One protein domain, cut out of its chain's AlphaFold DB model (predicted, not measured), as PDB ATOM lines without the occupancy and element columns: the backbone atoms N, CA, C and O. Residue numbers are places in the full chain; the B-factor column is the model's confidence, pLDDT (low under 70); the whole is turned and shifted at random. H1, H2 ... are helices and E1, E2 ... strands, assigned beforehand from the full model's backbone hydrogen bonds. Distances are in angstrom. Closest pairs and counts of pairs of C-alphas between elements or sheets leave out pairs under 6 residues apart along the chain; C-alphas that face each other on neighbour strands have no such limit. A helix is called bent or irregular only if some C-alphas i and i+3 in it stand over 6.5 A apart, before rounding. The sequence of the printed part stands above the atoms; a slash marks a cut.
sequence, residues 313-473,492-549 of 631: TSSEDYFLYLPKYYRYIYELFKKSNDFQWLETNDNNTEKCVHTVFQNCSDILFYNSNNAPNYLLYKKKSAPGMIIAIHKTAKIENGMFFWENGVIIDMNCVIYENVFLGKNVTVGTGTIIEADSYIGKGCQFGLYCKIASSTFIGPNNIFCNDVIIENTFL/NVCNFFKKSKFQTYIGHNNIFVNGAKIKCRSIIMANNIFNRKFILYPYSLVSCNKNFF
ATOM      1  N   THR A 313     -10.614  40.723  14.131       43.47
ATOM      2  CA  THR A 313      -9.913  40.305  12.910       43.47
ATOM      3  C   THR A 313     -10.513  39.006  12.358       43.47
ATOM      4  O   THR A 313     -10.578  38.025  13.085       43.47
ATOM      5  N   SER A 314     -10.979  39.046  11.100       47.31
ATOM      6  CA  SER A 314     -11.394  37.960  10.177       47.31
ATOM      7  C   SER A 314     -11.947  36.618  10.721       47.31
ATOM      8  O   SER A 314     -11.375  35.925  11.550       47.31
ATOM      9  N   SER A 315     -13.058  36.199  10.109       55.88
ATOM     10  CA  SER A 315     -14.083  35.218  10.511       55.88
ATOM     11  C   SER A 315     -13.715  33.804  11.001       55.88
ATOM     12  O   SER A 315     -14.639  33.100  11.408       55.88
ATOM     13  N   GLU A 316     -12.462  33.352  10.984       57.34
ATOM     14  CA  GLU A 316     -12.113  31.966  11.366       57.34
ATOM     15  C   GLU A 316     -11.401  31.856  12.723       57.34
ATOM     16  O   GLU A 316     -11.713  30.961  13.510       57.34
ATOM     17  N   ASP A 317     -10.543  32.812  13.085       60.56
ATOM     18  CA  ASP A 317      -9.807  32.754  14.360       60.56
ATOM     19  C   ASP A 317     -10.689  33.073  15.576       60.56
ATOM     20  O   ASP A 317     -10.412  32.666  16.705       60.56
ATOM     21  N   TYR A 318     -11.824  33.727  15.335       62.44
ATOM     22  CA  TYR A 318     -12.859  34.004  16.327       62.44
ATOM     23  C   TYR A 318     -13.307  32.749  17.100       62.44
ATOM     24  O   TYR A 318     -13.530  32.801  18.317       62.44
ATOM     25  N   PHE A 319     -13.387  31.598  16.420       64.38
ATOM     26  CA  PHE A 319     -13.809  30.336  17.028       64.38
ATOM     27  C   PHE A 319     -12.875  29.891  18.160       64.38
ATOM     28  O   PHE A 319     -13.330  29.268  19.121       64.38
ATOM     29  N   LEU A 320     -11.594  30.273  18.120       60.19
ATOM     30  CA  LEU A 320     -10.598  29.914  19.131       60.19
ATOM     31  C   LEU A 320     -10.794  30.617  20.479       60.19
ATOM     32  O   LEU A 320     -10.115  30.258  21.443       60.19
ATOM     33  N   TYR A 321     -11.723  31.570  20.593       67.50
ATOM     34  CA  TYR A 321     -11.992  32.297  21.843       67.50
ATOM     35  C   TYR A 321     -13.348  31.992  22.463       67.50
ATOM     36  O   TYR A 321     -13.606  32.402  23.598       67.50
ATOM     37  N   LEU A 322     -14.201  31.257  21.753       76.38
ATOM     38  CA  LEU A 322     -15.438  30.759  22.324       76.38
ATOM     39  C   LEU A 322     -15.131  29.686  23.379       76.38
ATOM     40  O   LEU A 322     -14.165  28.923  23.212       76.38
ATOM     41  N   PRO A 323     -15.942  29.588  24.447       83.56
ATOM     42  CA  PRO A 323     -15.978  28.409  25.297       83.56
ATOM     43  C   PRO A 323     -15.948  27.113  24.477       83.56
ATOM     44  O   PRO A 323     -16.590  27.021  23.429       83.56
ATOM     45  N   LYS A 324     -15.198  26.106  24.951       87.19
ATOM     46  CA  LYS A 324     -14.969  24.840  24.224       87.19
ATOM     47  C   LYS A 324     -16.275  24.206  23.722       87.19
ATOM     48  O   LYS A 324     -16.316  23.706  22.603       87.19
ATOM     49  N   TYR A 325     -17.347  24.290  24.509       89.25
ATOM     50  CA  TYR A 325     -18.646  23.724  24.145       89.25
ATOM     51  C   TYR A 325     -19.322  24.438  22.958       89.25
ATOM     52  O   TYR A 325     -19.903  23.768  22.112       89.25
ATOM     53  N   TYR A 326     -19.195  25.764  22.809       91.56
ATOM     54  CA  TYR A 326     -19.724  26.454  21.625       91.56
ATOM     55  C   TYR A 326     -18.944  26.090  20.365       91.56
ATOM     56  O   TYR A 326     -19.550  25.917  19.312       91.56
ATOM     57  N   ARG A 327     -17.617  25.912  20.455       91.31
ATOM     58  CA  ARG A 327     -16.815  25.452  19.302       91.31
ATOM     59  C   ARG A 327     -17.337  24.133  18.770       91.31
ATOM     60  O   ARG A 327     -17.463  23.961  17.568       91.31
ATOM     61  N   TYR A 328     -17.685  23.232  19.677       93.81
ATOM     62  CA  TYR A 328     -18.242  21.947  19.313       93.81
ATOM     63  C   TYR A 328     -19.575  22.067  18.559       93.81
ATOM     64  O   TYR A 328     -19.771  21.398  17.549       93.81
ATOM     65  N   ILE A 329     -20.464  22.966  18.991       95.50
ATOM     66  CA  ILE A 329     -21.712  23.264  18.271       95.50
ATOM     67  C   ILE A 329     -21.419  23.835  16.876       95.50
ATOM     68  O   ILE A 329     -22.046  23.430  15.901       95.50
ATOM     69  N   TYR A 330     -20.427  24.717  16.747       93.44
ATOM     70  CA  TYR A 330     -20.007  25.225  15.440       93.44
ATOM     71  C   TYR A 330     -19.432  24.133  14.527       93.44
ATOM     72  O   TYR A 330     -19.712  24.126  13.329       93.44
ATOM     73  N   GLU A 331     -18.684  23.174  15.071       94.62
ATOM     74  CA  GLU A 331     -18.241  21.999  14.312       94.62
ATOM     75  C   GLU A 331     -19.426  21.127  13.863       94.62
ATOM     76  O   GLU A 331     -19.396  20.569  12.765       94.62
ATOM     77  N   LEU A 332     -20.511  21.057  14.646       95.94
ATOM     78  CA  LEU A 332     -21.757  20.429  14.193       95.94
ATOM     79  C   LEU A 332     -22.401  21.204  13.038       95.94
ATOM     80  O   LEU A 332     -22.881  20.576  12.100       95.94
ATOM     81  N   PHE A 333     -22.371  22.540  13.046       95.62
ATOM     82  CA  PHE A 333     -22.863  23.322  11.904       95.62
ATOM     83  C   PHE A 333     -22.086  23.029  10.620       95.62
ATOM     84  O   PHE A 333     -22.694  22.944   9.561       95.62
ATOM     85  N   LYS A 334     -20.768  22.806  10.690       94.81
ATOM     86  CA  LYS A 334     -19.968  22.435   9.507       94.81
ATOM     87  C   LYS A 334     -20.348  21.064   8.935       94.81
ATOM     88  O   LYS A 334     -20.261  20.865   7.730       94.81
ATOM     89  N   LYS A 335     -20.786  20.134   9.790       96.50
ATOM     90  CA  LYS A 335     -21.198  18.765   9.421       96.50
ATOM     91  C   LYS A 335     -22.689  18.645   9.092       96.50
ATOM     92  O   LYS A 335     -23.202  17.543   8.926       96.50
ATOM     93  N   SER A 336     -23.408  19.763   8.993       95.25
ATOM     94  CA  SER A 336     -24.869  19.766   8.880       95.25
ATOM     95  C   SER A 336     -25.433  19.082   7.640       95.25
ATOM     96  O   SER A 336     -26.603  18.683   7.636       95.25
ATOM     97  N   ASN A 337     -24.626  18.992   6.583       95.69
ATOM     98  CA  ASN A 337     -25.006  18.347   5.329       95.69
ATOM     99  C   ASN A 337     -25.135  16.826   5.482       95.69
ATOM    100  O   ASN A 337     -25.901  16.217   4.740       95.69
ATOM    101  N   ASP A 338     -24.473  16.242   6.482       96.25
ATOM    102  CA  ASP A 338     -24.462  14.798   6.727       96.25
ATOM    103  C   ASP A 338     -25.601  14.354   7.662       96.25
ATOM    104  O   ASP A 338     -25.779  13.166   7.937       96.25
ATOM    105  N   PHE A 339     -26.370  15.302   8.207       96.31
ATOM    106  CA  PHE A 339     -27.404  15.001   9.193       96.31
ATOM    107  C   PHE A 339     -28.691  14.498   8.538       96.31
ATOM    108  O   PHE A 339     -29.186  15.059   7.560       96.31
ATOM    109  N   GLN A 340     -29.297  13.487   9.158       96.69
ATOM    110  CA  GLN A 340     -30.667  13.076   8.867       96.69
ATOM    111  C   GLN A 340     -31.635  14.008   9.601       96.69
ATOM    112  O   GLN A 340     -31.910  13.849  10.790       96.69
ATOM    113  N   TRP A 341     -32.099  15.028   8.888       96.62
ATOM    114  CA  TRP A 341     -33.030  16.025   9.402       96.62
ATOM    115  C   TRP A 341     -34.454  15.465   9.493       96.62
ATOM    116  O   TRP A 341     -34.927  14.820   8.559       96.62
ATOM    117  N   LEU A 342     -35.139  15.737  10.603       96.00
ATOM    118  CA  LEU A 342     -36.504  15.283  10.883       96.00
ATOM    119  C   LEU A 342     -37.493  16.450  10.815       96.00
ATOM    120  O   LEU A 342     -37.136  17.591  11.104       96.00
ATOM    121  N   GLU A 343     -38.743  16.171  10.458       95.94
ATOM    122  CA  GLU A 343     -39.822  17.167  10.475       95.94
ATOM    123  C   GLU A 343     -40.352  17.403  11.889       95.94
ATOM    124  O   GLU A 343     -40.467  16.458  12.670       95.94
ATOM    125  N   THR A 344     -40.741  18.639  12.208       94.44
ATOM    126  CA  THR A 344     -41.262  19.029  13.531       94.44
ATOM    127  C   THR A 344     -42.753  18.702  13.750       94.44
ATOM    128  O   THR A 344     -43.422  19.382  14.525       94.44
ATOM    129  N   ASN A 345     -43.291  17.680  13.079       91.38
ATOM    130  CA  ASN A 345     -44.700  17.272  13.180       91.38
ATOM    131  C   ASN A 345     -45.036  16.546  14.502       91.38
ATOM    132  O   ASN A 345     -44.141  16.041  15.182       91.38
ATOM    133  N   ASP A 346     -46.332  16.456  14.830       79.81
ATOM    134  CA  ASP A 346     -46.862  15.834  16.059       79.81
ATOM    135  C   ASP A 346     -46.282  14.445  16.364       79.81
ATOM    136  O   ASP A 346     -45.922  14.163  17.504       79.81
ATOM    137  N   ASN A 347     -46.071  13.607  15.348       83.88
ATOM    138  CA  ASN A 347     -45.524  12.257  15.527       83.88
ATOM    139  C   ASN A 347     -44.074  12.243  16.052       83.88
ATOM    140  O   ASN A 347     -43.619  11.238  16.589       83.88
ATOM    141  N   ASN A 348     -43.341  13.351  15.901       79.31
ATOM    142  CA  ASN A 348     -41.974  13.523  16.392       79.31
ATOM    143  C   ASN A 348     -41.888  14.417  17.646       79.31
ATOM    144  O   ASN A 348     -40.782  14.641  18.152       79.31
ATOM    145  N   THR A 349     -43.020  14.925  18.157       62.34
ATOM    146  CA  THR A 349     -43.060  15.888  19.281       62.34
ATOM    147  C   THR A 349     -42.599  15.317  20.616       62.34
ATOM    148  O   THR A 349     -42.172  16.087  21.477       62.34
ATOM    149  N   GLU A 350     -42.539  13.990  20.765       62.06
ATOM    150  CA  GLU A 350     -41.961  13.337  21.950       62.06
ATOM    151  C   GLU A 350     -40.488  13.746  22.210       62.06
ATOM    152  O   GLU A 350     -39.958  13.523  23.296       62.06
ATOM    153  N   LYS A 351     -39.802  14.390  21.250       67.31
ATOM    154  CA  LYS A 351     -38.351  14.666  21.280       67.31
ATOM    155  C   LYS A 351     -37.922  16.055  21.786       67.31
ATOM    156  O   LYS A 351     -36.851  16.532  21.409       67.31
ATOM    157  N   CYS A 352     -38.685  16.692  22.676       83.69
ATOM    158  CA  CYS A 352     -38.330  17.997  23.273       83.69
ATOM    159  C   CYS A 352     -38.192  19.149  22.253       83.69
ATOM    160  O   CYS A 352     -37.409  20.075  22.471       83.69
ATOM    161  N   VAL A 353     -38.916  19.097  21.130       91.25
ATOM    162  CA  VAL A 353     -38.950  20.197  20.150       91.25
ATOM    163  C   VAL A 353     -39.565  21.435  20.804       91.25
ATOM    164  O   VAL A 353     -40.623  21.335  21.427       91.25
ATOM    165  N   HIS A 354     -38.921  22.597  20.651       94.94
ATOM    166  CA  HIS A 354     -39.438  23.856  21.196       94.94
ATOM    167  C   HIS A 354     -40.823  24.159  20.614       94.94
ATOM    168  O   HIS A 354     -41.021  24.045  19.404       94.94
ATOM    169  N   THR A 355     -41.761  24.570  21.470       93.69
ATOM    170  CA  THR A 355     -43.183  24.779  21.137       93.69
ATOM    171  C   THR A 355     -43.389  25.670  19.918       93.69
ATOM    172  O   THR A 355     -44.199  25.342  19.060       93.69
ATOM    173  N   VAL A 356     -42.587  26.730  19.777       95.00
ATOM    174  CA  VAL A 356     -42.641  27.670  18.642       95.00
ATOM    175  C   VAL A 356     -42.390  27.016  17.273       95.00
ATOM    176  O   VAL A 356     -42.787  27.556  16.244       95.00
ATOM    177  N   PHE A 357     -41.731  25.852  17.233       95.38
ATOM    178  CA  PHE A 357     -41.413  25.137  15.994       95.38
ATOM    179  C   PHE A 357     -42.235  23.872  15.781       95.38
ATOM    180  O   PHE A 357     -42.110  23.248  14.722       95.38
ATOM    181  N   GLN A 358     -43.061  23.485  16.753       94.62
ATOM    182  CA  GLN A 358     -43.956  22.345  16.606       94.62
ATOM    183  C   GLN A 358     -44.937  22.615  15.463       94.62
ATOM    184  O   GLN A 358     -45.460  23.717  15.318       94.62
ATOM    185  N   ASN A 359     -45.138  21.612  14.611       92.38
ATOM    186  CA  ASN A 359     -46.013  21.664  13.438       92.38
ATOM    187  C   ASN A 359     -45.666  22.747  12.400       92.38
ATOM    188  O   ASN A 359     -46.478  23.070  11.533       92.38
ATOM    189  N   CYS A 360     -44.441  23.280  12.427       94.12
ATOM    190  CA  CYS A 360     -43.968  24.203  11.403       94.12
ATOM    191  C   CYS A 360     -43.419  23.434  10.190       94.12
ATOM    192  O   CYS A 360     -42.307  22.909  10.218       94.12
ATOM    193  N   SER A 361     -44.181  23.394   9.094       95.44
ATOM    194  CA  SER A 361     -43.843  22.598   7.902       95.44
ATOM    195  C   SER A 361     -42.533  22.997   7.209       95.44
ATOM    196  O   SER A 361     -41.932  22.151   6.541       95.44
ATOM    197  N   ASP A 362     -42.075  24.244   7.377       96.69
ATOM    198  CA  ASP A 362     -40.812  24.763   6.825       96.69
ATOM    199  C   ASP A 362     -39.605  24.514   7.745       96.69
ATOM    200  O   ASP A 362     -38.480  24.836   7.375       96.69
ATOM    201  N   ILE A 363     -39.789  23.936   8.936       97.12
ATOM    202  CA  ILE A 363     -38.696  23.724   9.889       97.12
ATOM    203  C   ILE A 363     -38.372  22.240  10.006       97.12
ATOM    204  O   ILE A 363     -39.233  21.376  10.167       97.12
ATOM    205  N   LEU A 364     -37.079  21.955   9.929       96.62
ATOM    206  CA  LEU A 364     -36.512  20.651  10.217       96.62
ATOM    207  C   LEU A 364     -35.642  20.743  11.463       96.62
ATOM    208  O   LEU A 364     -35.012  21.775  11.701       96.62
ATOM    209  N   PHE A 365     -35.551  19.653  12.217       97.38
ATOM    210  CA  PHE A 365     -34.695  19.571  13.391       97.38
ATOM    211  C   PHE A 365     -33.772  18.350  13.363       97.38
ATOM    212  O   PHE A 365     -34.016  17.364  12.669       97.38
ATOM    213  N   TYR A 366     -32.691  18.429  14.129       96.44
ATOM    214  CA  TYR A 366     -31.741  17.348  14.342       96.44
ATOM    215  C   TYR A 366     -31.349  17.301  15.821       96.44
ATOM    216  O   TYR A 366     -30.933  18.305  16.406       96.44
ATOM    217  N   ASN A 367     -31.490  16.124  16.431       95.50
ATOM    218  CA  ASN A 367     -31.070  15.863  17.804       95.50
ATOM    219  C   ASN A 367     -29.697  15.189  17.773       95.50
ATOM    220  O   ASN A 367     -29.572  14.028  17.384       95.50
ATOM    221  N   SER A 368     -28.663  15.935  18.142       92.38
ATOM    222  CA  SER A 368     -27.291  15.450  18.064       92.38
ATOM    223  C   SER A 368     -26.936  14.607  19.288       92.38
ATOM    224  O   SER A 368     -26.953  15.115  20.405       92.38
ATOM    225  N   ASN A 369     -26.495  13.358  19.092       92.81
ATOM    226  CA  ASN A 369     -25.905  12.542  20.176       92.81
ATOM    227  C   ASN A 369     -24.661  13.202  20.783       92.81
ATOM    228  O   ASN A 369     -24.318  13.011  21.945       92.81
ATOM    229  N   ASN A 370     -23.995  13.990  19.952       92.38
ATOM    230  CA  ASN A 370     -22.760  14.677  20.235       92.38
ATOM    231  C   ASN A 370     -22.981  15.886  21.159       92.38
ATOM    232  O   ASN A 370     -22.126  16.171  21.993       92.38
ATOM    233  N   ALA A 371     -24.110  16.587  21.017       95.12
ATOM    234  CA  ALA A 371     -24.519  17.706  21.864       95.12
ATOM    235  C   ALA A 371     -25.948  17.452  22.379       95.12
ATOM    236  O   ALA A 371     -26.881  18.128  21.944       95.12
ATOM    237  N   PRO A 372     -26.142  16.494  23.304       94.88
ATOM    238  CA  PRO A 372     -27.466  15.962  23.646       94.88
ATOM    239  C   PRO A 372     -28.400  16.992  24.288       94.88
ATOM    240  O   PRO A 372     -29.611  16.786  24.331       94.88
ATOM    241  N   ASN A 373     -27.861  18.109  24.776       96.12
ATOM    242  CA  ASN A 373     -28.633  19.192  25.376       96.12
ATOM    243  C   ASN A 373     -29.088  20.249  24.360       96.12
ATOM    244  O   ASN A 373     -29.847  21.144  24.721       96.12
ATOM    245  N   TYR A 374     -28.647  20.146  23.107       96.56
ATOM    246  CA  TYR A 374     -28.979  21.074  22.037       96.56
ATOM    247  C   TYR A 374     -29.784  20.376  20.947       96.56
ATOM    248  O   TYR A 374     -29.504  19.247  20.549       96.56
ATOM    249  N   LEU A 375     -30.774  21.093  20.433       96.88
ATOM    250  CA  LEU A 375     -31.469  20.745  19.206       96.88
ATOM    251  C   LEU A 375     -31.034  21.726  18.126       96.88
ATOM    252  O   LEU A 375     -31.004  22.938  18.352       96.88
ATOM    253  N   LEU A 376     -30.670  21.193  16.965       97.38
ATOM    254  CA  LEU A 376     -30.373  22.002  15.795       97.38
ATOM    255  C   LEU A 376     -31.645  22.131  14.968       97.38
ATOM    256  O   LEU A 376     -32.357  21.147  14.794       97.38
ATOM    257  N   TYR A 377     -31.898  23.317  14.430       97.62
ATOM    258  CA  TYR A 377     -33.015  23.599  13.536       97.62
ATOM    259  C   TYR A 377     -32.502  24.221  12.244       97.62
ATOM    260  O   TYR A 377     -31.520  24.965  12.262       97.62
ATOM    261  N   LYS A 378     -33.180  23.951  11.130       97.56
ATOM    262  CA  LYS A 378     -32.962  24.643   9.855       97.56
ATOM    263  C   LYS A 378     -34.279  24.875   9.125       97.56
ATOM    264  O   LYS A 378     -35.246  24.149   9.348       97.56
ATOM    265  N   LYS A 379     -34.288  25.846   8.212       97.19
ATOM    266  CA  LYS A 379     -35.423  26.103   7.316       97.19
ATOM    267  C   LYS A 379     -35.309  25.254   6.048       97.19
ATOM    268  O   LYS A 379     -34.211  25.141   5.500       97.19
ATOM    269  N   LYS A 380     -36.411  24.685   5.547       97.25
ATOM    270  CA  LYS A 380     -36.438  23.992   4.244       97.25
ATOM    271  C   LYS A 380     -36.214  24.999   3.118       97.25
ATOM    272  O   LYS A 380     -35.416  24.738   2.223       97.25
ATOM    273  N   SER A 381     -36.840  26.171   3.223       97.12
ATOM    274  CA  SER A 381     -36.673  27.306   2.307       97.12
ATOM    275  C   SER A 381     -35.250  27.885   2.268       97.12
ATOM    276  O   SER A 381     -34.835  28.434   1.248       97.12
ATOM    277  N   ALA A 382     -34.482  27.744   3.352       96.75
ATOM    278  CA  ALA A 382     -33.120  28.262   3.477       96.75
ATOM    279  C   ALA A 382     -32.220  27.266   4.239       96.75
ATOM    280  O   ALA A 382     -31.926  27.474   5.420       96.75
ATOM    281  N   PRO A 383     -31.741  26.188   3.586       93.75
ATOM    282  CA  PRO A 383     -31.050  25.082   4.257       93.75
ATOM    283  C   PRO A 383     -29.731  25.485   4.929       93.75
ATOM    284  O   PRO A 383     -29.283  24.805   5.848       93.75
ATOM    285  N   GLY A 384     -29.129  26.599   4.502       94.94
ATOM    286  CA  GLY A 384     -27.942  27.175   5.128       94.94
ATOM    287  C   GLY A 384     -28.218  27.987   6.396       94.94
ATOM    288  O   GLY A 384     -27.261  28.459   6.993       94.94
ATOM    289  N   MET A 385     -29.474  28.198   6.807       97.00
ATOM    290  CA  MET A 385     -29.829  28.935   8.029       97.00
ATOM    291  C   MET A 385     -30.052  27.977   9.196       97.00
ATOM    292  O   MET A 385     -31.182  27.572   9.480       97.00
ATOM    293  N   ILE A 386     -28.962  27.623   9.874       97.69
ATOM    294  CA  ILE A 386     -28.983  26.677  10.991       97.69
ATOM    295  C   ILE A 386     -28.882  27.427  12.317       97.69
ATOM    296  O   ILE A 386     -28.082  28.351  12.452       97.69
ATOM    297  N   ILE A 387     -29.670  27.005  13.302       98.00
ATOM    298  CA  ILE A 387     -29.615  27.488  14.684       98.00
ATOM    299  C   ILE A 387     -29.486  26.306  15.643       98.00
ATOM    300  O   ILE A 387     -30.099  25.263  15.426       98.00
ATOM    301  N   ALA A 388     -28.697  26.462  16.704       97.75
ATOM    302  CA  ALA A 388     -28.641  25.518  17.816       97.75
ATOM    303  C   ALA A 388     -29.296  26.134  19.049       97.75
ATOM    304  O   ALA A 388     -28.964  27.250  19.446       97.75
ATOM    305  N   ILE A 389     -30.206  25.393  19.672       97.81
ATOM    306  CA  ILE A 389     -30.984  25.879  20.810       97.81
ATOM    307  C   ILE A 389     -30.937  24.832  21.908       97.81
ATOM    308  O   ILE A 389     -31.268  23.663  21.682       97.81
ATOM    309  N   HIS A 390     -30.511  25.249  23.094       97.50
ATOM    310  CA  HIS A 390     -30.529  24.401  24.273       97.50
ATOM    311  C   HIS A 390     -31.966  23.995  24.613       97.50
ATOM    312  O   HIS A 390     -32.849  24.842  24.617       97.50
ATOM    313  N   LYS A 391     -32.203  22.733  24.983       97.00
ATOM    314  CA  LYS A 391     -33.543  22.167  25.255       97.00
ATOM    315  C   LYS A 391     -34.345  22.875  26.356       97.00
ATOM    316  O   LYS A 391     -35.546  22.660  26.467       97.00
ATOM    317  N   THR A 392     -33.684  23.661  27.203       96.88
ATOM    318  CA  THR A 392     -34.327  24.433  28.284       96.88
ATOM    319  C   THR A 392     -34.533  25.909  27.946       96.88
ATOM    320  O   THR A 392     -35.101  26.639  28.759       96.88
ATOM    321  N   ALA A 393     -34.038  26.375  26.796       97.69
ATOM    322  CA  ALA A 393     -34.315  27.726  26.342       97.69
ATOM    323  C   ALA A 393     -35.806  27.852  26.011       97.69
ATOM    324  O   ALA A 393     -36.435  26.923  25.507       97.69
ATOM    325  N   LYS A 394     -36.380  29.012  26.309       97.81
ATOM    326  CA  LYS A 394     -37.769  29.330  25.999       97.81
ATOM    327  C   LYS A 394     -37.786  30.348  24.877       97.81
ATOM    328  O   LYS A 394     -37.151  31.395  24.973       97.81
ATOM    329  N   ILE A 395     -38.508  30.024  23.817       97.50
ATOM    330  CA  ILE A 395     -38.839  30.976  22.765       97.50
ATOM    331  C   ILE A 395     -40.342  31.161  22.863       97.50
ATOM    332  O   ILE A 395     -41.086  30.193  22.707       97.50
ATOM    333  N   GLU A 396     -40.755  32.373  23.214       95.75
ATOM    334  CA  GLU A 396     -42.165  32.719  23.329       95.75
ATOM    335  C   GLU A 396     -42.857  32.585  21.971       95.75
ATOM    336  O   GLU A 396     -42.238  32.712  20.909       95.75
ATOM    337  N   ASN A 397     -44.157  32.300  22.009       87.56
ATOM    338  CA  ASN A 397     -44.949  32.150  20.797       87.56
ATOM    339  C   ASN A 397     -44.979  33.477  20.031       87.56
ATOM    340  O   ASN A 397     -45.393  34.493  20.573       87.56
ATOM    341  N   GLY A 398     -44.563  33.458  18.767       87.81
ATOM    342  CA  GLY A 398     -44.538  34.642  17.916       87.81
ATOM    343  C   GLY A 398     -43.600  34.468  16.729       87.81
ATOM    344  O   GLY A 398     -43.072  33.380  16.483       87.81
ATOM    345  N   MET A 399     -43.382  35.542  15.966       92.44
ATOM    346  CA  MET A 399     -42.424  35.498  14.864       92.44
ATOM    347  C   MET A 399     -41.001  35.514  15.423       92.44
ATOM    348  O   MET A 399     -40.587  36.486  16.041       92.44
ATOM    349  N   PHE A 400     -40.231  34.459  15.189       96.25
ATOM    350  CA  PHE A 400     -38.824  34.399  15.573       96.25
ATOM    351  C   PHE A 400     -37.953  34.243  14.326       96.25
ATOM    352  O   PHE A 400     -38.142  33.322  13.526       96.25
ATOM    353  N   PHE A 401     -36.998  35.156  14.143       97.25
ATOM    354  CA  PHE A 401     -36.140  35.197  12.964       97.25
ATOM    355  C   PHE A 401     -34.681  34.979  13.349       97.25
ATOM    356  O   PHE A 401     -34.160  35.612  14.265       97.25
ATOM    357  N   TRP A 402     -33.996  34.115  12.606       98.06
ATOM    358  CA  TRP A 402     -32.572  33.863  12.783       98.06
ATOM    359  C   TRP A 402     -31.866  33.705  11.439       98.06
ATOM    360  O   TRP A 402     -32.468  33.279  10.446       98.06
ATOM    361  N   GLU A 403     -30.574  34.012  11.435       97.81
ATOM    362  CA  GLU A 403     -29.637  33.668  10.367       97.81
ATOM    363  C   GLU A 403     -28.757  32.467  10.766       97.81
ATOM    364  O   GLU A 403     -28.910  31.866  11.827       97.81
ATOM    365  N   ASN A 404     -27.817  32.082   9.900       97.25
ATOM    366  CA  ASN A 404     -26.963  30.922  10.138       97.25
ATOM    367  C   ASN A 404     -26.057  31.068  11.374       97.25
ATOM    368  O   ASN A 404     -25.496  32.132  11.629       97.25
ATOM    369  N   GLY A 405     -25.822  29.962  12.070       96.25
ATOM    370  CA  GLY A 405     -24.827  29.852  13.128       96.25
ATOM    371  C   GLY A 405     -25.258  30.459  14.459       96.25
ATOM    372  O   GLY A 405     -24.415  30.667  15.327       96.25
ATOM    373  N   VAL A 406     -26.544  30.777  14.627       97.50
ATOM    374  CA  VAL A 406     -27.058  31.292  15.899       97.50
ATOM    375  C   VAL A 406     -27.016  30.191  16.959       97.50
ATOM    376  O   VAL A 406     -27.341  29.032  16.688       97.50
ATOM    377  N   ILE A 407     -26.616  30.552  18.176       97.69
ATOM    378  CA  ILE A 407     -26.598  29.656  19.333       97.69
ATOM    379  C   ILE A 407     -27.368  30.312  20.476       97.69
ATOM    380  O   ILE A 407     -27.030  31.422  20.888       97.69
ATOM    381  N   ILE A 408     -28.368  29.610  21.002       97.81
ATOM    382  CA  ILE A 408     -29.131  30.006  22.188       97.81
ATOM    383  C   ILE A 408     -28.877  28.980  23.287       97.81
ATOM    384  O   ILE A 408     -29.150  27.791  23.120       97.81
ATOM    385  N   ASP A 409     -28.333  29.447  24.404       97.75
ATOM    386  CA  ASP A 409     -27.871  28.601  25.497       97.75
ATOM    387  C   ASP A 409     -28.964  28.334  26.551       97.75
ATOM    388  O   ASP A 409     -30.120  28.751  26.430       97.75
ATOM    389  N   MET A 410     -28.599  27.603  27.601       97.56
ATOM    390  CA  MET A 410     -29.478  27.148  28.669       97.56
ATOM    391  C   MET A 410     -30.301  28.279  29.302       97.56
ATOM    392  O   MET A 410     -29.785  29.343  29.639       97.56
ATOM    393  N   ASN A 411     -31.591  28.019  29.529       97.62
ATOM    394  CA  ASN A 411     -32.515  28.898  30.256       97.62
ATOM    395  C   ASN A 411     -32.618  30.330  29.696       97.62
ATOM    396  O   ASN A 411     -33.033  31.235  30.418       97.62
ATOM    397  N   CYS A 412     -32.230  30.557  28.440       98.06
ATOM    398  CA  CYS A 412     -32.491  31.832  27.784       98.06
ATOM    399  C   CYS A 412     -33.992  31.998  27.534       98.06
ATOM    400  O   CYS A 412     -34.701  31.007  27.351       98.06
ATOM    401  N   VAL A 413     -34.459  33.245  27.491       98.12
ATOM    402  CA  VAL A 413     -35.837  33.581  27.117       98.12
ATOM    403  C   VAL A 413     -35.801  34.568  25.961       98.12
ATOM    404  O   VAL A 413     -35.276  35.673  26.101       98.12
ATOM    405  N   ILE A 414     -36.343  34.165  24.817       98.19
ATOM    406  CA  ILE A 414     -36.447  34.998  23.620       98.19
ATOM    407  C   ILE A 414     -37.920  35.295  23.374       98.19
ATOM    408  O   ILE A 414     -38.714  34.371  23.208       98.19
ATOM    409  N   TYR A 415     -38.274  36.574  23.366       97.69
ATOM    410  CA  TYR A 415     -39.636  37.023  23.105       97.69
ATOM    411  C   TYR A 415     -39.946  37.092  21.600       97.69
ATOM    412  O   TYR A 415     -39.085  36.872  20.744       97.69
ATOM    413  N   GLU A 416     -41.200  37.392  21.281       96.62
ATOM    414  CA  GLU A 416     -41.703  37.531  19.915       96.62
ATOM    415  C   GLU A 416     -41.033  38.665  19.116       96.62
ATOM    416  O   GLU A 416     -40.508  39.636  19.659       96.62
ATOM    417  N   ASN A 417     -41.056  38.540  17.792       96.69
ATOM    418  CA  ASN A 417     -40.515  39.492  16.816       96.69
ATOM    419  C   ASN A 417     -39.019  39.809  16.984       96.69
ATOM    420  O   ASN A 417     -38.538  40.836  16.503       96.69
ATOM    421  N   VAL A 418     -38.262  38.927  17.638       97.69
ATOM    422  CA  VAL A 418     -36.808  39.058  17.757       97.69
ATOM    423  C   VAL A 418     -36.123  38.563  16.483       97.69
ATOM    424  O   VAL A 418     -36.414  37.475  15.977       97.69
ATOM    425  N   PHE A 419     -35.166  39.353  15.993       98.12
ATOM    426  CA  PHE A 419     -34.249  38.972  14.919       98.12
ATOM    427  C   PHE A 419     -32.837  38.740  15.465       98.12
ATOM    428  O   PHE A 419     -32.249  39.639  16.071       98.12
ATOM    429  N   LEU A 420     -32.270  37.561  15.199       98.19
ATOM    430  CA  LEU A 420     -30.888  37.205  15.526       98.19
ATOM    431  C   LEU A 420     -30.055  37.019  14.250       98.19
ATOM    432  O   LEU A 420     -30.252  36.070  13.492       98.19
ATOM    433  N   GLY A 421     -29.095  37.913  14.026       97.94
ATOM    434  CA  GLY A 421     -28.182  37.851  12.889       97.94
ATOM    435  C   GLY A 421     -27.192  36.681  12.945       97.94
ATOM    436  O   GLY A 421     -27.106  35.930  13.916       97.94
ATOM    437  N   LYS A 422     -26.398  36.533  11.883       97.12
ATOM    438  CA  LYS A 422     -25.472  35.410  11.693       97.12
ATOM    439  C   LYS A 422     -24.478  35.300  12.847       97.12
ATOM    440  O   LYS A 422     -23.880  36.302  13.235       97.12
ATOM    441  N   ASN A 423     -24.228  34.085  13.331       95.94
ATOM    442  CA  ASN A 423     -23.262  33.789  14.397       95.94
ATOM    443  C   ASN A 423     -23.510  34.558  15.711       95.94
ATOM    444  O   ASN A 423     -22.562  34.850  16.444       95.94
ATOM    445  N   VAL A 424     -24.759  34.929  16.005       96.69
ATOM    446  CA  VAL A 424     -25.109  35.476  17.321       96.69
ATOM    447  C   VAL A 424     -25.066  34.363  18.364       96.69
ATOM    448  O   VAL A 424     -25.617  33.282  18.161       96.69
ATOM    449  N   THR A 425     -24.432  34.631  19.500       97.00
ATOM    450  CA  THR A 425     -24.410  33.718  20.649       97.00
ATOM    451  C   THR A 425     -25.106  34.367  21.835       97.00
ATOM    452  O   THR A 425     -24.663  35.405  22.325       97.00
ATOM    453  N   VAL A 426     -26.183  33.738  22.305       97.62
ATOM    454  CA  VAL A 426     -26.964  34.162  23.468       97.62
ATOM    455  C   VAL A 426     -26.599  33.271  24.653       97.62
ATOM    456  O   VAL A 426     -26.966  32.096  24.678       97.62
ATOM    457  N   GLY A 427     -25.839  33.817  25.604       96.62
ATOM    458  CA  GLY A 427     -25.351  33.084  26.771       96.62
ATOM    459  C   GLY A 427     -26.432  32.786  27.810       96.62
ATOM    460  O   GLY A 427     -27.435  33.492  27.899       96.62
ATOM    461  N   THR A 428     -26.191  31.745  28.615       97.38
ATOM    462  CA  THR A 428     -27.133  31.188  29.605       97.38
ATOM    463  C   THR A 428     -27.900  32.250  30.400       97.38
ATOM    464  O   THR A 428     -27.318  33.198  30.932       97.38
ATOM    465  N   GLY A 429     -29.214  32.049  30.535       97.50
ATOM    466  CA  GLY A 429     -30.098  32.897  31.338       97.50
ATOM    467  C   GLY A 429     -30.332  34.298  30.769       97.50
ATOM    468  O   GLY A 429     -30.916  35.133  31.458       97.50
ATOM    469  N   THR A 430     -29.862  34.583  29.551       98.19
ATOM    470  CA  THR A 430     -30.093  35.873  28.898       98.19
ATOM    471  C   THR A 430     -31.542  36.000  28.438       98.19
ATOM    472  O   THR A 430     -32.132  35.054  27.913       98.19
ATOM    473  N   ILE A 431     -32.100  37.195  28.615       98.25
ATOM    474  CA  ILE A 431     -33.452  37.550  28.190       98.25
ATOM    475  C   ILE A 431     -33.358  38.578  27.064       98.25
ATOM    476  O   ILE A 431     -32.737  39.629  27.245       98.25
ATOM    477  N   ILE A 432     -33.988  38.293  25.926       98.12
ATOM    478  CA  ILE A 432     -34.141  39.240  24.814       98.12
ATOM    479  C   ILE A 432     -35.629  39.518  24.631       98.12
ATOM    480  O   ILE A 432     -36.370  38.648  24.177       98.12
ATOM    481  N   GLU A 433     -36.057  40.712  25.034       97.50
ATOM    482  CA  GLU A 433     -37.447  41.163  24.945       97.50
ATOM    483  C   GLU A 433     -37.864  41.480  23.494       97.50
ATOM    484  O   GLU A 433     -37.029  41.600  22.589       97.50
ATOM    485  N   ALA A 434     -39.179  41.610  23.296       97.00
ATOM    486  CA  ALA A 434     -39.826  41.633  21.989       97.00
ATOM    487  C   ALA A 434     -39.346  42.760  21.060       97.00
ATOM    488  O   ALA A 434     -38.818  43.781  21.505       97.00
ATOM    489  N   ASP A 435     -39.547  42.575  19.754       96.88
ATOM    490  CA  ASP A 435     -39.246  43.563  18.702       96.88
ATOM    491  C   ASP A 435     -37.775  44.031  18.665       96.88
ATOM    492  O   ASP A 435     -37.456  45.126  18.191       96.88
ATOM    493  N   SER A 436     -36.855  43.220  19.192       97.62
ATOM    494  CA  SER A 436     -35.427  43.542  19.221       97.62
ATOM    495  C   SER A 436     -34.704  43.028  17.977       97.62
ATOM    496  O   SER A 436     -34.932  41.912  17.508       97.62
ATOM    497  N   TYR A 437     -33.770  43.831  17.471       98.12
ATOM    498  CA  TYR A 437     -32.911  43.478  16.347       98.12
ATOM    499  C   TYR A 437     -31.470  43.319  16.820       98.12
ATOM    500  O   TYR A 437     -30.854  44.277  17.294       98.12
ATOM    501  N   ILE A 438     -30.914  42.122  16.649       98.38
ATOM    502  CA  ILE A 438     -29.545  41.791  17.037       98.38
ATOM    503  C   ILE A 438     -28.717  41.503  15.787       98.38
ATOM    504  O   ILE A 438     -28.940  40.521  15.081       98.38
ATOM    505  N   GLY A 439     -27.733  42.355  15.514       97.88
ATOM    506  CA  GLY A 439     -26.833  42.221  14.377       97.88
ATOM    507  C   GLY A 439     -25.913  40.999  14.461       97.88
ATOM    508  O   GLY A 439     -25.681  40.421  15.521       97.88
ATOM    509  N   LYS A 440     -25.350  40.617  13.308       97.06
ATOM    510  CA  LYS A 440     -24.422  39.481  13.185       97.06
ATOM    511  C   LYS A 440     -23.231  39.577  14.146       97.06
ATOM    512  O   LYS A 440     -22.721  40.665  14.400       97.06
ATOM    513  N   GLY A 441     -22.750  38.432  14.621       94.31
ATOM    514  CA  GLY A 441     -21.534  38.307  15.428       94.31
ATOM    515  C   GLY A 441     -21.642  38.859  16.850       94.31
ATOM    516  O   GLY A 441     -20.630  38.927  17.548       94.31
ATOM    517  N   CYS A 442     -22.833  39.273  17.293       96.69
ATOM    518  CA  CYS A 442     -23.031  39.697  18.672       96.69
ATOM    519  C   CYS A 442     -22.884  38.531  19.655       96.69
ATOM    520  O   CYS A 442     -23.356  37.420  19.415       96.69
ATOM    521  N   GLN A 443     -22.258  38.814  20.793       95.94
ATOM    522  CA  GLN A 443     -22.107  37.881  21.905       95.94
ATOM    523  C   GLN A 443     -22.757  38.451  23.148       95.94
ATOM    524  O   GLN A 443     -22.443  39.572  23.549       95.94
ATOM    525  N   PHE A 444     -23.574  37.636  23.797       96.69
ATOM    526  CA  PHE A 444     -24.110  37.916  25.116       96.69
ATOM    527  C   PHE A 444     -23.527  36.914  26.100       96.69
ATOM    528  O   PHE A 444     -23.536  35.707  25.858       96.69
ATOM    529  N   GLY A 445     -22.987  37.430  27.199       95.75
ATOM    530  CA  GLY A 445     -22.551  36.648  28.338       95.75
ATOM    531  C   GLY A 445     -23.739  36.078  29.103       95.75
ATOM    532  O   GLY A 445     -24.853  35.967  28.598       95.75
ATOM    533  N   LEU A 446     -23.496  35.716  30.354       96.94
ATOM    534  CA  LEU A 446     -24.520  35.129  31.212       96.94
ATOM    535  C   LEU A 446     -25.466  36.211  31.741       96.94
ATOM    536  O   LEU A 446     -25.011  37.305  32.081       96.94
ATOM    537  N   TYR A 447     -26.751  35.880  31.861       97.75
ATOM    538  CA  TYR A 447     -27.761  36.703  32.540       97.75
ATOM    539  C   TYR A 447     -27.863  38.142  32.012       97.75
ATOM    540  O   TYR A 447     -28.129  39.080  32.768       97.75
ATOM    541  N   CYS A 448     -27.629  38.344  30.713       97.88
ATOM    542  CA  CYS A 448     -27.883  39.644  30.106       97.88
ATOM    543  C   CYS A 448     -29.393  39.885  30.010       97.88
ATOM    544  O   CYS A 448     -30.185  38.950  29.885       97.88
ATOM    545  N   LYS A 449     -29.806  41.148  30.019       98.12
ATOM    546  CA  LYS A 449     -31.191  41.530  29.736       98.12
ATOM    547  C   LYS A 449     -31.208  42.594  28.653       98.12
ATOM    548  O   LYS A 449     -30.620  43.654  28.839       98.12
ATOM    549  N   ILE A 450     -31.888  42.319  27.547       98.06
ATOM    550  CA  ILE A 450     -32.056  43.236  26.422       98.06
ATOM    551  C   ILE A 450     -33.518  43.669  26.379       98.06
ATOM    552  O   ILE A 450     -34.397  42.829  26.205       98.06
ATOM    553  N   ALA A 451     -33.761  44.963  26.593       97.12
ATOM    554  CA  ALA A 451     -35.093  45.557  26.572       97.12
ATOM    555  C   ALA A 451     -35.762  45.470  25.199       97.12
ATOM    556  O   ALA A 451     -35.073  45.430  24.178       97.12
ATOM    557  N   SER A 452     -37.094  45.523  25.187       96.50
ATOM    558  CA  SER A 452     -37.874  45.491  23.953       96.50
ATOM    559  C   SER A 452     -37.499  46.632  23.013       96.50
ATOM    560  O   SER A 452     -37.053  47.699  23.448       96.50
ATOM    561  N   SER A 453     -37.719  46.429  21.716       96.50
ATOM    562  CA  SER A 453     -37.471  47.449  20.695       96.50
ATOM    563  C   SER A 453     -36.029  47.983  20.751       96.50
ATOM    564  O   SER A 453     -35.782  49.179  20.580       96.50
ATOM    565  N   THR A 454     -35.055  47.112  21.015       97.31
ATOM    566  CA  THR A 454     -33.635  47.477  21.033       97.31
ATOM    567  C   THR A 454     -32.977  47.100  19.711       97.31
ATOM    568  O   THR A 454     -33.063  45.957  19.268       97.31
ATOM    569  N   PHE A 455     -32.279  48.051  19.092       97.88
ATOM    570  CA  PHE A 455     -31.421  47.801  17.939       97.88
ATOM    571  C   PHE A 455     -29.965  47.677  18.385       97.88
ATOM    572  O   PHE A 455     -29.408  48.600  18.983       97.88
ATOM    573  N   ILE A 456     -29.334  46.554  18.055       98.06
ATOM    574  CA  ILE A 456     -27.914  46.295  18.282       98.06
ATOM    575  C   ILE A 456     -27.267  45.988  16.933       98.06
ATOM    576  O   ILE A 456     -27.624  45.025  16.260       98.06
ATOM    577  N   GLY A 457     -26.292  46.805  16.540       97.75
ATOM    578  CA  GLY A 457     -25.482  46.603  15.346       97.75
ATOM    579  C   GLY A 457     -24.589  45.358  15.443       97.75
ATOM    580  O   GLY A 457     -24.596  44.646  16.442       97.75
ATOM    581  N   PRO A 458     -23.796  45.054  14.409       97.06
ATOM    582  CA  PRO A 458     -22.963  43.855  14.398       97.06
ATOM    583  C   PRO A 458     -21.797  43.884  15.401       97.06
ATOM    584  O   PRO A 458     -21.296  44.943  15.777       97.06
ATOM    585  N   ASN A 459     -21.315  42.690  15.756       95.31
ATOM    586  CA  ASN A 459     -20.064  42.431  16.479       95.31
ATOM    587  C   ASN A 459     -19.949  43.104  17.858       95.31
ATOM    588  O   ASN A 459     -18.850  43.409  18.319       95.31
ATOM    589  N   ASN A 460     -21.069  43.361  18.531       96.38
ATOM    590  CA  ASN A 460     -21.038  43.837  19.913       96.38
ATOM    591  C   ASN A 460     -20.772  42.686  20.894       96.38
ATOM    592  O   ASN A 460     -21.266  41.574  20.706       96.38
ATOM    593  N   ILE A 461     -20.041  42.970  21.970       95.88
ATOM    594  CA  ILE A 461     -19.754  42.018  23.045       95.88
ATOM    595  C   ILE A 461     -20.376  42.536  24.337       95.88
ATOM    596  O   ILE A 461     -19.918  43.517  24.918       95.88
ATOM    597  N   PHE A 462     -21.389  41.836  24.823       96.56
ATOM    598  CA  PHE A 462     -22.001  42.054  26.124       96.56
ATOM    599  C   PHE A 462     -21.473  40.978  27.062       96.56
ATOM    600  O   PHE A 462     -21.691  39.794  26.838       96.56
ATOM    601  N   CYS A 463     -20.725  41.359  28.091       96.06
ATOM    602  CA  CYS A 463     -20.302  40.418  29.124       96.06
ATOM    603  C   CYS A 463     -21.449  40.134  30.106       96.06
ATOM    604  O   CYS A 463     -22.586  40.519  29.871       96.06
ATOM    605  N   ASN A 464     -21.165  39.447  31.213       96.44
ATOM    606  CA  ASN A 464     -22.214  38.989  32.126       96.44
ATOM    607  C   ASN A 464     -22.986  40.143  32.779       96.44
ATOM    608  O   ASN A 464     -22.405  41.185  33.098       96.44
ATOM    609  N   ASP A 465     -24.268  39.922  33.048       97.31
ATOM    610  CA  ASP A 465     -25.144  40.840  33.783       97.31
ATOM    611  C   ASP A 465     -25.292  42.227  33.128       97.31
ATOM    612  O   ASP A 465     -25.551  43.215  33.818       97.31
ATOM    613  N   VAL A 466     -25.073  42.351  31.812       96.94
ATOM    614  CA  VAL A 466     -25.334  43.617  31.113       96.94
ATOM    615  C   VAL A 466     -26.838  43.782  30.920       96.94
ATOM    616  O   VAL A 466     -27.513  42.893  30.404       96.94
ATOM    617  N   ILE A 467     -27.363  44.930  31.345       97.69
ATOM    618  CA  ILE A 467     -28.794  45.227  31.338       97.69
ATOM    619  C   ILE A 467     -29.039  46.441  30.450       97.69
ATOM    620  O   ILE A 467     -28.616  47.547  30.775       97.69
ATOM    621  N   ILE A 468     -29.767  46.248  29.360       97.06
ATOM    622  CA  ILE A 468     -30.437  47.321  28.636       97.06
ATOM    623  C   ILE A 468     -31.832  47.414  29.235       97.06
ATOM    624  O   ILE A 468     -32.609  46.465  29.164       97.06
ATOM    625  N   GLU A 469     -32.109  48.519  29.913       95.50
ATOM    626  CA  GLU A 469     -33.364  48.713  30.620       95.50
ATOM    627  C   GLU A 469     -34.437  49.269  29.695       95.50
ATOM    628  O   GLU A 469     -34.208  50.192  28.911       95.50
ATOM    629  N   ASN A 470     -35.636  48.731  29.862       90.31
ATOM    630  CA  ASN A 470     -36.835  49.253  29.250       90.31
ATOM    631  C   ASN A 470     -37.379  50.377  30.133       90.31
ATOM    632  O   ASN A 470     -37.454  50.216  31.353       90.31
ATOM    633  N   THR A 471     -37.789  51.499  29.550       73.94
ATOM    634  CA  THR A 471     -38.610  52.473  30.278       73.94
ATOM    635  C   THR A 471     -40.057  52.294  29.892       73.94
ATOM    636  O   THR A 471     -40.682  53.201  29.351       73.94
ATOM    637  N   PHE A 472     -40.639  51.175  30.291       59.81
ATOM    638  CA  PHE A 472     -42.026  51.240  30.725       59.81
ATOM    639  C   PHE A 472     -42.047  51.862  32.126       59.81
ATOM    640  O   PHE A 472     -42.414  51.235  33.114       59.81
ATOM    641  N   LEU A 473     -41.595  53.117  32.228       50.31
ATOM    642  CA  LEU A 473     -41.986  53.974  33.336       50.31
ATOM    643  C   LEU A 473     -43.453  54.286  33.075       50.31
ATOM    644  O   LEU A 473     -43.737  55.223  32.346       50.31
ATOM    645  N   ASN A 492     -32.598  66.784  19.009       82.94
ATOM    646  CA  ASN A 492     -32.308  65.868  17.909       82.94
ATOM    647  C   ASN A 492     -32.450  64.394  18.316       82.94
ATOM    648  O   ASN A 492     -33.026  63.609  17.565       82.94
ATOM    649  N   VAL A 493     -31.989  64.015  19.512       83.81
ATOM    650  CA  VAL A 493     -32.125  62.643  20.040       83.81
ATOM    651  C   VAL A 493     -33.593  62.336  20.333       83.81
ATOM    652  O   VAL A 493     -34.104  61.287  19.942       83.81
ATOM    653  N   CYS A 494     -34.295  63.284  20.955       83.69
ATOM    654  CA  CYS A 494     -35.727  63.183  21.213       83.69
ATOM    655  C   CYS A 494     -36.515  63.013  19.892       83.69
ATOM    656  O   CYS A 494     -37.331  62.099  19.769       83.69
ATOM    657  N   ASN A 495     -36.209  63.805  18.858       87.00
ATOM    658  CA  ASN A 495     -36.839  63.698  17.537       87.00
ATOM    659  C   ASN A 495     -36.499  62.397  16.796       87.00
ATOM    660  O   ASN A 495     -37.360  61.861  16.095       87.00
ATOM    661  N   PHE A 496     -35.279  61.873  16.948       90.44
ATOM    662  CA  PHE A 496     -34.895  60.571  16.400       90.44
ATOM    663  C   PHE A 496     -35.776  59.458  16.978       90.44
ATOM    664  O   PHE A 496     -36.393  58.709  16.223       90.44
ATOM    665  N   PHE A 497     -35.910  59.393  18.306       90.62
ATOM    666  CA  PHE A 497     -36.721  58.362  18.956       90.62
ATOM    667  C   PHE A 497     -38.224  58.521  18.714       90.62
ATOM    668  O   PHE A 497     -38.915  57.513  18.644       90.62
ATOM    669  N   LYS A 498     -38.731  59.743  18.489       89.50
ATOM    670  CA  LYS A 498     -40.128  59.967  18.065       89.50
ATOM    671  C   LYS A 498     -40.447  59.330  16.702       89.50
ATOM    672  O   LYS A 498     -41.596  58.989  16.447       89.50
ATOM    673  N   LYS A 499     -39.451  59.182  15.822       92.75
ATOM    674  CA  LYS A 499     -39.610  58.588  14.478       92.75
ATOM    675  C   LYS A 499     -39.132  57.136  14.391       92.75
ATOM    676  O   LYS A 499     -39.491  56.428  13.453       92.75
ATOM    677  N   SER A 500     -38.290  56.705  15.325       92.62
ATOM    678  CA  SER A 500     -37.712  55.364  15.368       92.62
ATOM    679  C   SER A 500     -38.679  54.369  16.006       92.62
ATOM    680  O   SER A 500     -39.304  54.659  17.020       92.62
ATOM    681  N   LYS A 501     -38.741  53.149  15.460       95.00
ATOM    682  CA  LYS A 501     -39.401  52.015  16.132       95.00
ATOM    683  C   LYS A 501     -38.594  51.494  17.321       95.00
ATOM    684  O   LYS A 501     -39.149  50.857  18.206       95.00
ATOM    685  N   PHE A 502     -37.287  51.744  17.326       95.50
ATOM    686  CA  PHE A 502     -36.387  51.296  18.378       95.50
ATOM    687  C   PHE A 502     -36.252  52.350  19.464       95.50
ATOM    688  O   PHE A 502     -36.021  53.519  19.154       95.50
ATOM    689  N   GLN A 503     -36.318  51.913  20.719       95.12
ATOM    690  CA  GLN A 503     -36.100  52.750  21.891       95.12
ATOM    691  C   GLN A 503     -34.628  52.872  22.258       95.12
ATOM    692  O   GLN A 503     -34.262  53.849  22.884       95.12
ATOM    693  N   THR A 504     -33.773  51.918  21.905       96.31
ATOM    694  CA  THR A 504     -32.329  52.000  22.169       96.31
ATOM    695  C   THR A 504     -31.582  51.628  20.904       96.31
ATOM    696  O   THR A 504     -31.943  50.656  20.242       96.31
ATOM    697  N   TYR A 505     -30.548  52.396  20.571       97.06
ATOM    698  CA  TYR A 505     -29.717  52.153  19.400       97.06
ATOM    699  C   TYR A 505     -28.266  51.962  19.828       97.06
ATOM    700  O   TYR A 505     -27.651  52.865  20.392       97.06
ATOM    701  N   ILE A 506     -27.705  50.794  19.542       97.38
ATOM    702  CA  ILE A 506     -26.296  50.482  19.764       97.38
ATOM    703  C   ILE A 506     -25.672  50.183  18.405       97.38
ATOM    704  O   ILE A 506     -26.131  49.302  17.688       97.38
ATOM    705  N   GLY A 507     -24.626  50.922  18.044       96.81
ATOM    706  CA  GLY A 507     -23.834  50.744  16.832       96.81
ATOM    707  C   GLY A 507     -23.033  49.444  16.864       96.81
ATOM    708  O   GLY A 507     -23.336  48.531  17.623       96.81
ATOM    709  N   HIS A 508     -22.002  49.324  16.035       96.75
ATOM    710  CA  HIS A 508     -21.212  48.094  15.928       96.75
ATOM    711  C   HIS A 508     -19.957  48.096  16.810       96.75
ATOM    712  O   HIS A 508     -19.471  49.152  17.206       96.75
ATOM    713  N   ASN A 509     -19.398  46.909  17.064       95.31
ATOM    714  CA  ASN A 509     -18.108  46.719  17.742       95.31
ATOM    715  C   ASN A 509     -18.002  47.365  19.144       95.31
ATOM    716  O   ASN A 509     -16.911  47.747  19.568       95.31
ATOM    717  N   ASN A 510     -19.107  47.530  19.874       95.94
ATOM    718  CA  ASN A 510     -19.055  47.998  21.258       95.94
ATOM    719  C   ASN A 510     -18.842  46.843  22.230       95.94
ATOM    720  O   ASN A 510     -19.208  45.696  21.965       95.94
ATOM    721  N   ILE A 511     -18.276  47.163  23.390       95.25
ATOM    722  CA  ILE A 511     -17.936  46.189  24.422       95.25
ATOM    723  C   ILE A 511     -18.462  46.673  25.753       95.25
ATOM    724  O   ILE A 511     -18.040  47.707  26.262       95.25
ATOM    725  N   PHE A 512     -19.353  45.891  26.338       95.69
ATOM    726  CA  PHE A 512     -19.972  46.170  27.619       95.69
ATOM    727  C   PHE A 512     -19.455  45.165  28.639       95.69
ATOM    728  O   PHE A 512     -19.809  43.987  28.616       95.69
ATOM    729  N   VAL A 513     -18.576  45.620  29.528       95.12
ATOM    730  CA  VAL A 513     -17.998  44.798  30.597       95.12
ATOM    731  C   VAL A 513     -19.039  44.577  31.705       95.12
ATOM    732  O   VAL A 513     -19.996  45.337  31.841       95.12
ATOM    733  N   ASN A 514     -18.851  43.527  32.511       95.75
ATOM    734  CA  ASN A 514     -19.882  42.960  33.380       95.75
ATOM    735  C   ASN A 514     -20.684  43.990  34.194       95.75
ATOM    736  O   ASN A 514     -20.121  44.881  34.844       95.75
ATOM    737  N   GLY A 515     -21.998  43.806  34.250       95.06
ATOM    738  CA  GLY A 515     -22.890  44.633  35.058       95.06
ATOM    739  C   GLY A 515     -23.149  46.033  34.504       95.06
ATOM    740  O   GLY A 515     -23.681  46.860  35.247       95.06
ATOM    741  N   ALA A 516     -22.725  46.347  33.273       95.69
ATOM    742  CA  ALA A 516     -23.078  47.613  32.639       95.69
ATOM    743  C   ALA A 516     -24.607  47.736  32.505       95.69
ATOM    744  O   ALA A 516     -25.295  46.766  32.197       95.69
ATOM    745  N   LYS A 517     -25.138  48.930  32.751       96.19
ATOM    746  CA  LYS A 517     -26.556  49.258  32.649       96.19
ATOM    747  C   LYS A 517     -26.735  50.367  31.633       96.19
ATOM    748  O   LYS A 517     -26.133  51.427  31.763       96.19
ATOM    749  N   ILE A 518     -27.563  50.133  30.635       96.12
ATOM    750  CA  ILE A 518     -27.871  51.090  29.583       96.12
ATOM    751  C   ILE A 518     -29.343  51.409  29.732       96.12
ATOM    752  O   ILE A 518     -30.189  50.542  29.541       96.12
ATOM    753  N   LYS A 519     -29.662  52.633  30.134       95.06
ATOM    754  CA  LYS A 519     -31.051  53.075  30.170       95.06
ATOM    755  C   LYS A 519     -31.553  53.299  28.741       95.06
ATOM    756  O   LYS A 519     -30.762  53.553  27.828       95.06
ATOM    757  N   CYS A 520     -32.867  53.202  28.571       92.50
ATOM    758  CA  CYS A 520     -33.565  53.392  27.302       92.50
ATOM    759  C   CYS A 520     -33.197  54.706  26.587       92.50
ATOM    760  O   CYS A 520     -32.592  55.612  27.165       92.50
ATOM    761  N   ARG A 521     -33.673  54.872  25.349       93.38
ATOM    762  CA  ARG A 521     -33.571  56.133  24.592       93.38
ATOM    763  C   ARG A 521     -32.127  56.604  24.481       93.38
ATOM    764  O   ARG A 521     -31.867  57.794  24.391       93.38
ATOM    765  N   SER A 522     -31.185  55.667  24.498       94.44
ATOM    766  CA  SER A 522     -29.762  55.941  24.357       94.44
ATOM    767  C   SER A 522     -29.304  55.577  22.954       94.44
ATOM    768  O   SER A 522     -29.715  54.553  22.402       94.44
ATOM    769  N   ILE A 523     -28.434  56.409  22.394       95.44
ATOM    770  CA  ILE A 523     -27.756  56.157  21.129       95.44
ATOM    771  C   ILE A 523     -26.275  55.978  21.436       95.44
ATOM    772  O   ILE A 523     -25.605  56.899  21.897       95.44
ATOM    773  N   ILE A 524     -25.758  54.786  21.177       96.00
ATOM    774  CA  ILE A 524     -24.350  54.448  21.336       96.00
ATOM    775  C   ILE A 524     -23.780  54.203  19.949       96.00
ATOM    776  O   ILE A 524     -24.231  53.297  19.260       96.00
ATOM    777  N   MET A 525     -22.802  54.994  19.522       96.12
ATOM    778  CA  MET A 525     -22.128  54.797  18.237       96.12
ATOM    779  C   MET A 525     -21.122  53.643  18.315       96.12
ATOM    780  O   MET A 525     -21.125  52.868  19.265       96.12
ATOM    781  N   ALA A 526     -20.312  53.449  17.281       95.81
ATOM    782  CA  ALA A 526     -19.447  52.281  17.167       95.81
ATOM    783  C   ALA A 526     -18.168  52.334  18.024       95.81
ATOM    784  O   ALA A 526     -17.691  53.408  18.390       95.81
ATOM    785  N   ASN A 527     -17.556  51.164  18.231       94.62
ATOM    786  CA  ASN A 527     -16.203  50.994  18.780       94.62
ATOM    787  C   ASN A 527     -15.999  51.573  20.197       94.62
ATOM    788  O   ASN A 527     -14.919  52.069  20.520       94.62
ATOM    789  N   ASN A 528     -17.023  51.550  21.050       95.00
ATOM    790  CA  ASN A 528     -16.899  51.997  22.436       95.00
ATOM    791  C   ASN A 528     -16.600  50.844  23.393       95.00
ATOM    792  O   ASN A 528     -17.081  49.725  23.215       95.00
ATOM    793  N   ILE A 529     -15.868  51.134  24.469       94.06
ATOM    794  CA  ILE A 529     -15.631  50.189  25.567       94.06
ATOM    795  C   ILE A 529     -16.210  50.767  26.855       94.06
ATOM    796  O   ILE A 529     -15.751  51.793  27.354       94.06
ATOM    797  N   PHE A 530     -17.193  50.079  27.424       94.12
ATOM    798  CA  PHE A 530     -17.850  50.422  28.677       94.12
ATOM    799  C   PHE A 530     -17.373  49.487  29.779       94.12
ATOM    800  O   PHE A 530     -17.548  48.274  29.707       94.12
ATOM    801  N   ASN A 531     -16.756  50.044  30.816       92.75
ATOM    802  CA  ASN A 531     -16.203  49.264  31.915       92.75
ATOM    803  C   ASN A 531     -17.298  48.674  32.836       92.75
ATOM    804  O   ASN A 531     -18.487  48.969  32.730       92.75
ATOM    805  N   ARG A 532     -16.876  47.820  33.769       92.75
ATOM    806  CA  ARG A 532     -17.727  47.097  34.714       92.75
ATOM    807  C   ARG A 532     -18.640  48.061  35.479       92.75
ATOM    808  O   ARG A 532     -18.151  49.039  36.043       92.75
ATOM    809  N   LYS A 533     -19.932  47.731  35.579       92.06
ATOM    810  CA  LYS A 533     -20.955  48.535  36.281       92.06
ATOM    811  C   LYS A 533     -21.122  49.966  35.747       92.06
ATOM    812  O   LYS A 533     -21.586  50.833  36.485       92.06
ATOM    813  N   PHE A 534     -20.736  50.228  34.496       92.69
ATOM    814  CA  PHE A 534     -21.040  51.494  33.830       92.69
ATOM    815  C   PHE A 534     -22.555  51.720  33.788       92.69
ATOM    816  O   PHE A 534     -23.288  50.765  33.557       92.69
ATOM    817  N   ILE A 535     -23.032  52.947  34.007       94.50
ATOM    818  CA  ILE A 535     -24.456  53.285  33.890       94.50
ATOM    819  C   ILE A 535     -24.601  54.396  32.852       94.50
ATOM    820  O   ILE A 535     -24.113  55.503  33.070       94.50
ATOM    821  N   LEU A 536     -25.284  54.104  31.745       93.88
ATOM    822  CA  LEU A 536     -25.714  55.102  30.770       93.88
ATOM    823  C   LEU A 536     -27.127  55.561  31.114       93.88
ATOM    824  O   LEU A 536     -28.015  54.721  31.217       93.88
ATOM    825  N   TYR A 537     -27.342  56.861  31.288       92.69
ATOM    826  CA  TYR A 537     -28.661  57.427  31.591       92.69
ATOM    827  C   TYR A 537     -29.528  57.581  30.329       92.69
ATOM    828  O   TYR A 537     -28.982  57.541  29.225       92.69
ATOM    829  N   PRO A 538     -30.859  57.752  30.457       90.31
ATOM    830  CA  PRO A 538     -31.723  57.922  29.294       90.31
ATOM    831  C   PRO A 538     -31.316  59.123  28.437       90.31
ATOM    832  O   PRO A 538     -30.741  60.078  28.960       90.31
ATOM    833  N   TYR A 539     -31.636  59.099  27.141       89.19
ATOM    834  CA  TYR A 539     -31.314  60.181  26.190       89.19
ATOM    835  C   TYR A 539     -29.818  60.456  26.010       89.19
ATOM    836  O   TYR A 539     -29.436  61.497  25.472       89.19
ATOM    837  N   SER A 540     -28.956  59.529  26.432       91.00
ATOM    838  CA  SER A 540     -27.519  59.675  26.233       91.00
ATOM    839  C   SER A 540     -27.147  59.451  24.772       91.00
ATOM    840  O   SER A 540     -27.581  58.480  24.150       91.00
ATOM    841  N   LEU A 541     -26.272  60.310  24.253       93.62
ATOM    842  CA  LEU A 541     -25.603  60.130  22.971       93.62
ATOM    843  C   LEU A 541     -24.118  59.875  23.227       93.62
ATOM    844  O   LEU A 541     -23.403  60.749  23.711       93.62
ATOM    845  N   VAL A 542     -23.655  58.675  22.900       93.31
ATOM    846  CA  VAL A 542     -22.250  58.282  23.006       93.31
ATOM    847  C   VAL A 542     -21.661  58.225  21.603       93.31
ATOM    848  O   VAL A 542     -22.099  57.418  20.786       93.31
ATOM    849  N   SER A 543     -20.680  59.082  21.316       93.25
ATOM    850  CA  SER A 543     -19.955  59.083  20.039       93.25
ATOM    851  C   SER A 543     -19.049  57.851  19.890       93.25
ATOM    852  O   SER A 543     -19.032  56.978  20.751       93.25
ATOM    853  N   CYS A 544     -18.364  57.706  18.754       92.88
ATOM    854  CA  CYS A 544     -17.543  56.529  18.469       92.88
ATOM    855  C   CYS A 544     -16.160  56.571  19.143       92.88
ATOM    856  O   CYS A 544     -15.649  57.643  19.469       92.88
ATOM    857  N   ASN A 545     -15.518  55.403  19.263       90.56
ATOM    858  CA  ASN A 545     -14.126  55.242  19.715       90.56
ATOM    859  C   ASN A 545     -13.842  55.775  21.136       90.56
ATOM    860  O   ASN A 545     -12.723  56.201  21.435       90.56
ATOM    861  N   LYS A 546     -14.833  55.781  22.036       86.69
ATOM    862  CA  LYS A 546     -14.654  56.233  23.420       86.69
ATOM    863  C   LYS A 546     -14.442  55.050  24.368       86.69
ATOM    864  O   LYS A 546     -15.063  53.993  24.261       86.69
ATOM    865  N   ASN A 547     -13.569  55.254  25.352       84.25
ATOM    866  CA  ASN A 547     -13.303  54.291  26.417       84.25
ATOM    867  C   ASN A 547     -13.808  54.851  27.751       84.25
ATOM    868  O   ASN A 547     -13.210  55.767  28.315       84.25
ATOM    869  N   PHE A 548     -14.898  54.293  28.269       84.31
ATOM    870  CA  PHE A 548     -15.525  54.729  29.511       84.31
ATOM    871  C   PHE A 548     -15.087  53.851  30.677       84.31
ATOM    872  O   PHE A 548     -15.474  52.686  30.781       84.31
ATOM    873  N   PHE A 549     -14.313  54.418  31.600       75.88
ATOM    874  CA  PHE A 549     -13.820  53.705  32.776       75.88
ATOM    875  C   PHE A 549     -14.580  54.112  34.042       75.88
ATOM    876  O   PHE A 549     -14.734  55.293  34.338       75.88
TER     877      PHE A 549
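What this domain is: This is residues 313 to 473 and 492 to 549 of the 631 residues of an uncharacterized protein of Edhazardia aedis (strain USNM 41457) (UniProt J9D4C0). With little regular structure, the chain winds in stacked turns, a solenoid from E3 to residue 549, ended by the sheet E1 E2 E3 E5 with H2 over it. The 219 printed residues, 61 in named elements, are mixed, ordered H1 H2 H3 E1 to E7 H4 E8; compact, radius of gyration of the C-alphas 17.7 A, spans 54 by 35 by 26 A.

Where its parts are: Find C-alpha 363 at (-38.696, 23.724, 9.889), where E1 (363 to 367) begins; E2 (374 to 379) spans 16.8 A, then come E3 (386 to 390), E4 (400 to 402), E5 (406 to 408), E6 (418 to 420), E7 (454 to 456) and E8 (504 to 506), which ends with C-alpha 506 at (-26.296, 50.482, 19.764). Look also for H1 (317 to 321), H2 (324 to 334, 15.7 A), H3 (346 to 351) and H4 (492 to 499).

How they stand to each other: E1 E2 E3 is a meander of antiparallel hairpins (N 366 to O 376, N 377 to O 387, each 2.8 A); parallel are E3 and E5 (N 388 to O 406, 2.9 A), E4 and E6 (N 420 to O 401, 2.9 A), E7 and E8 (N 506 to O 455, 2.8 A). H2 is on the sheet, height 9.8 A, the closest C-alphas to E3 being Phe 333 and Ile 386, 7.0 A; H1 is close but not clearly touching H2; H3, irregular with C-alphas 347 and 350 7.4 A apart, only grazes the sheet. H2 and H4 have every O i to N i+4 pair within hydrogen-bond range; H1 has 0 of 1 and H3 0 of 2, while of the O i to N i+3 pairs H1 has 2 of 2 and H3 2 of 3 within range.

The domain as a whole: Residues 474 to 491 are cut out, leaving 21.8 A between C-alphas 473 and 492. H2 to H3, H3 to E1 and E6 to E7 are long links; pLDDT is under 70 at residues 313 to 321, 349 to 351 and 472 to 473.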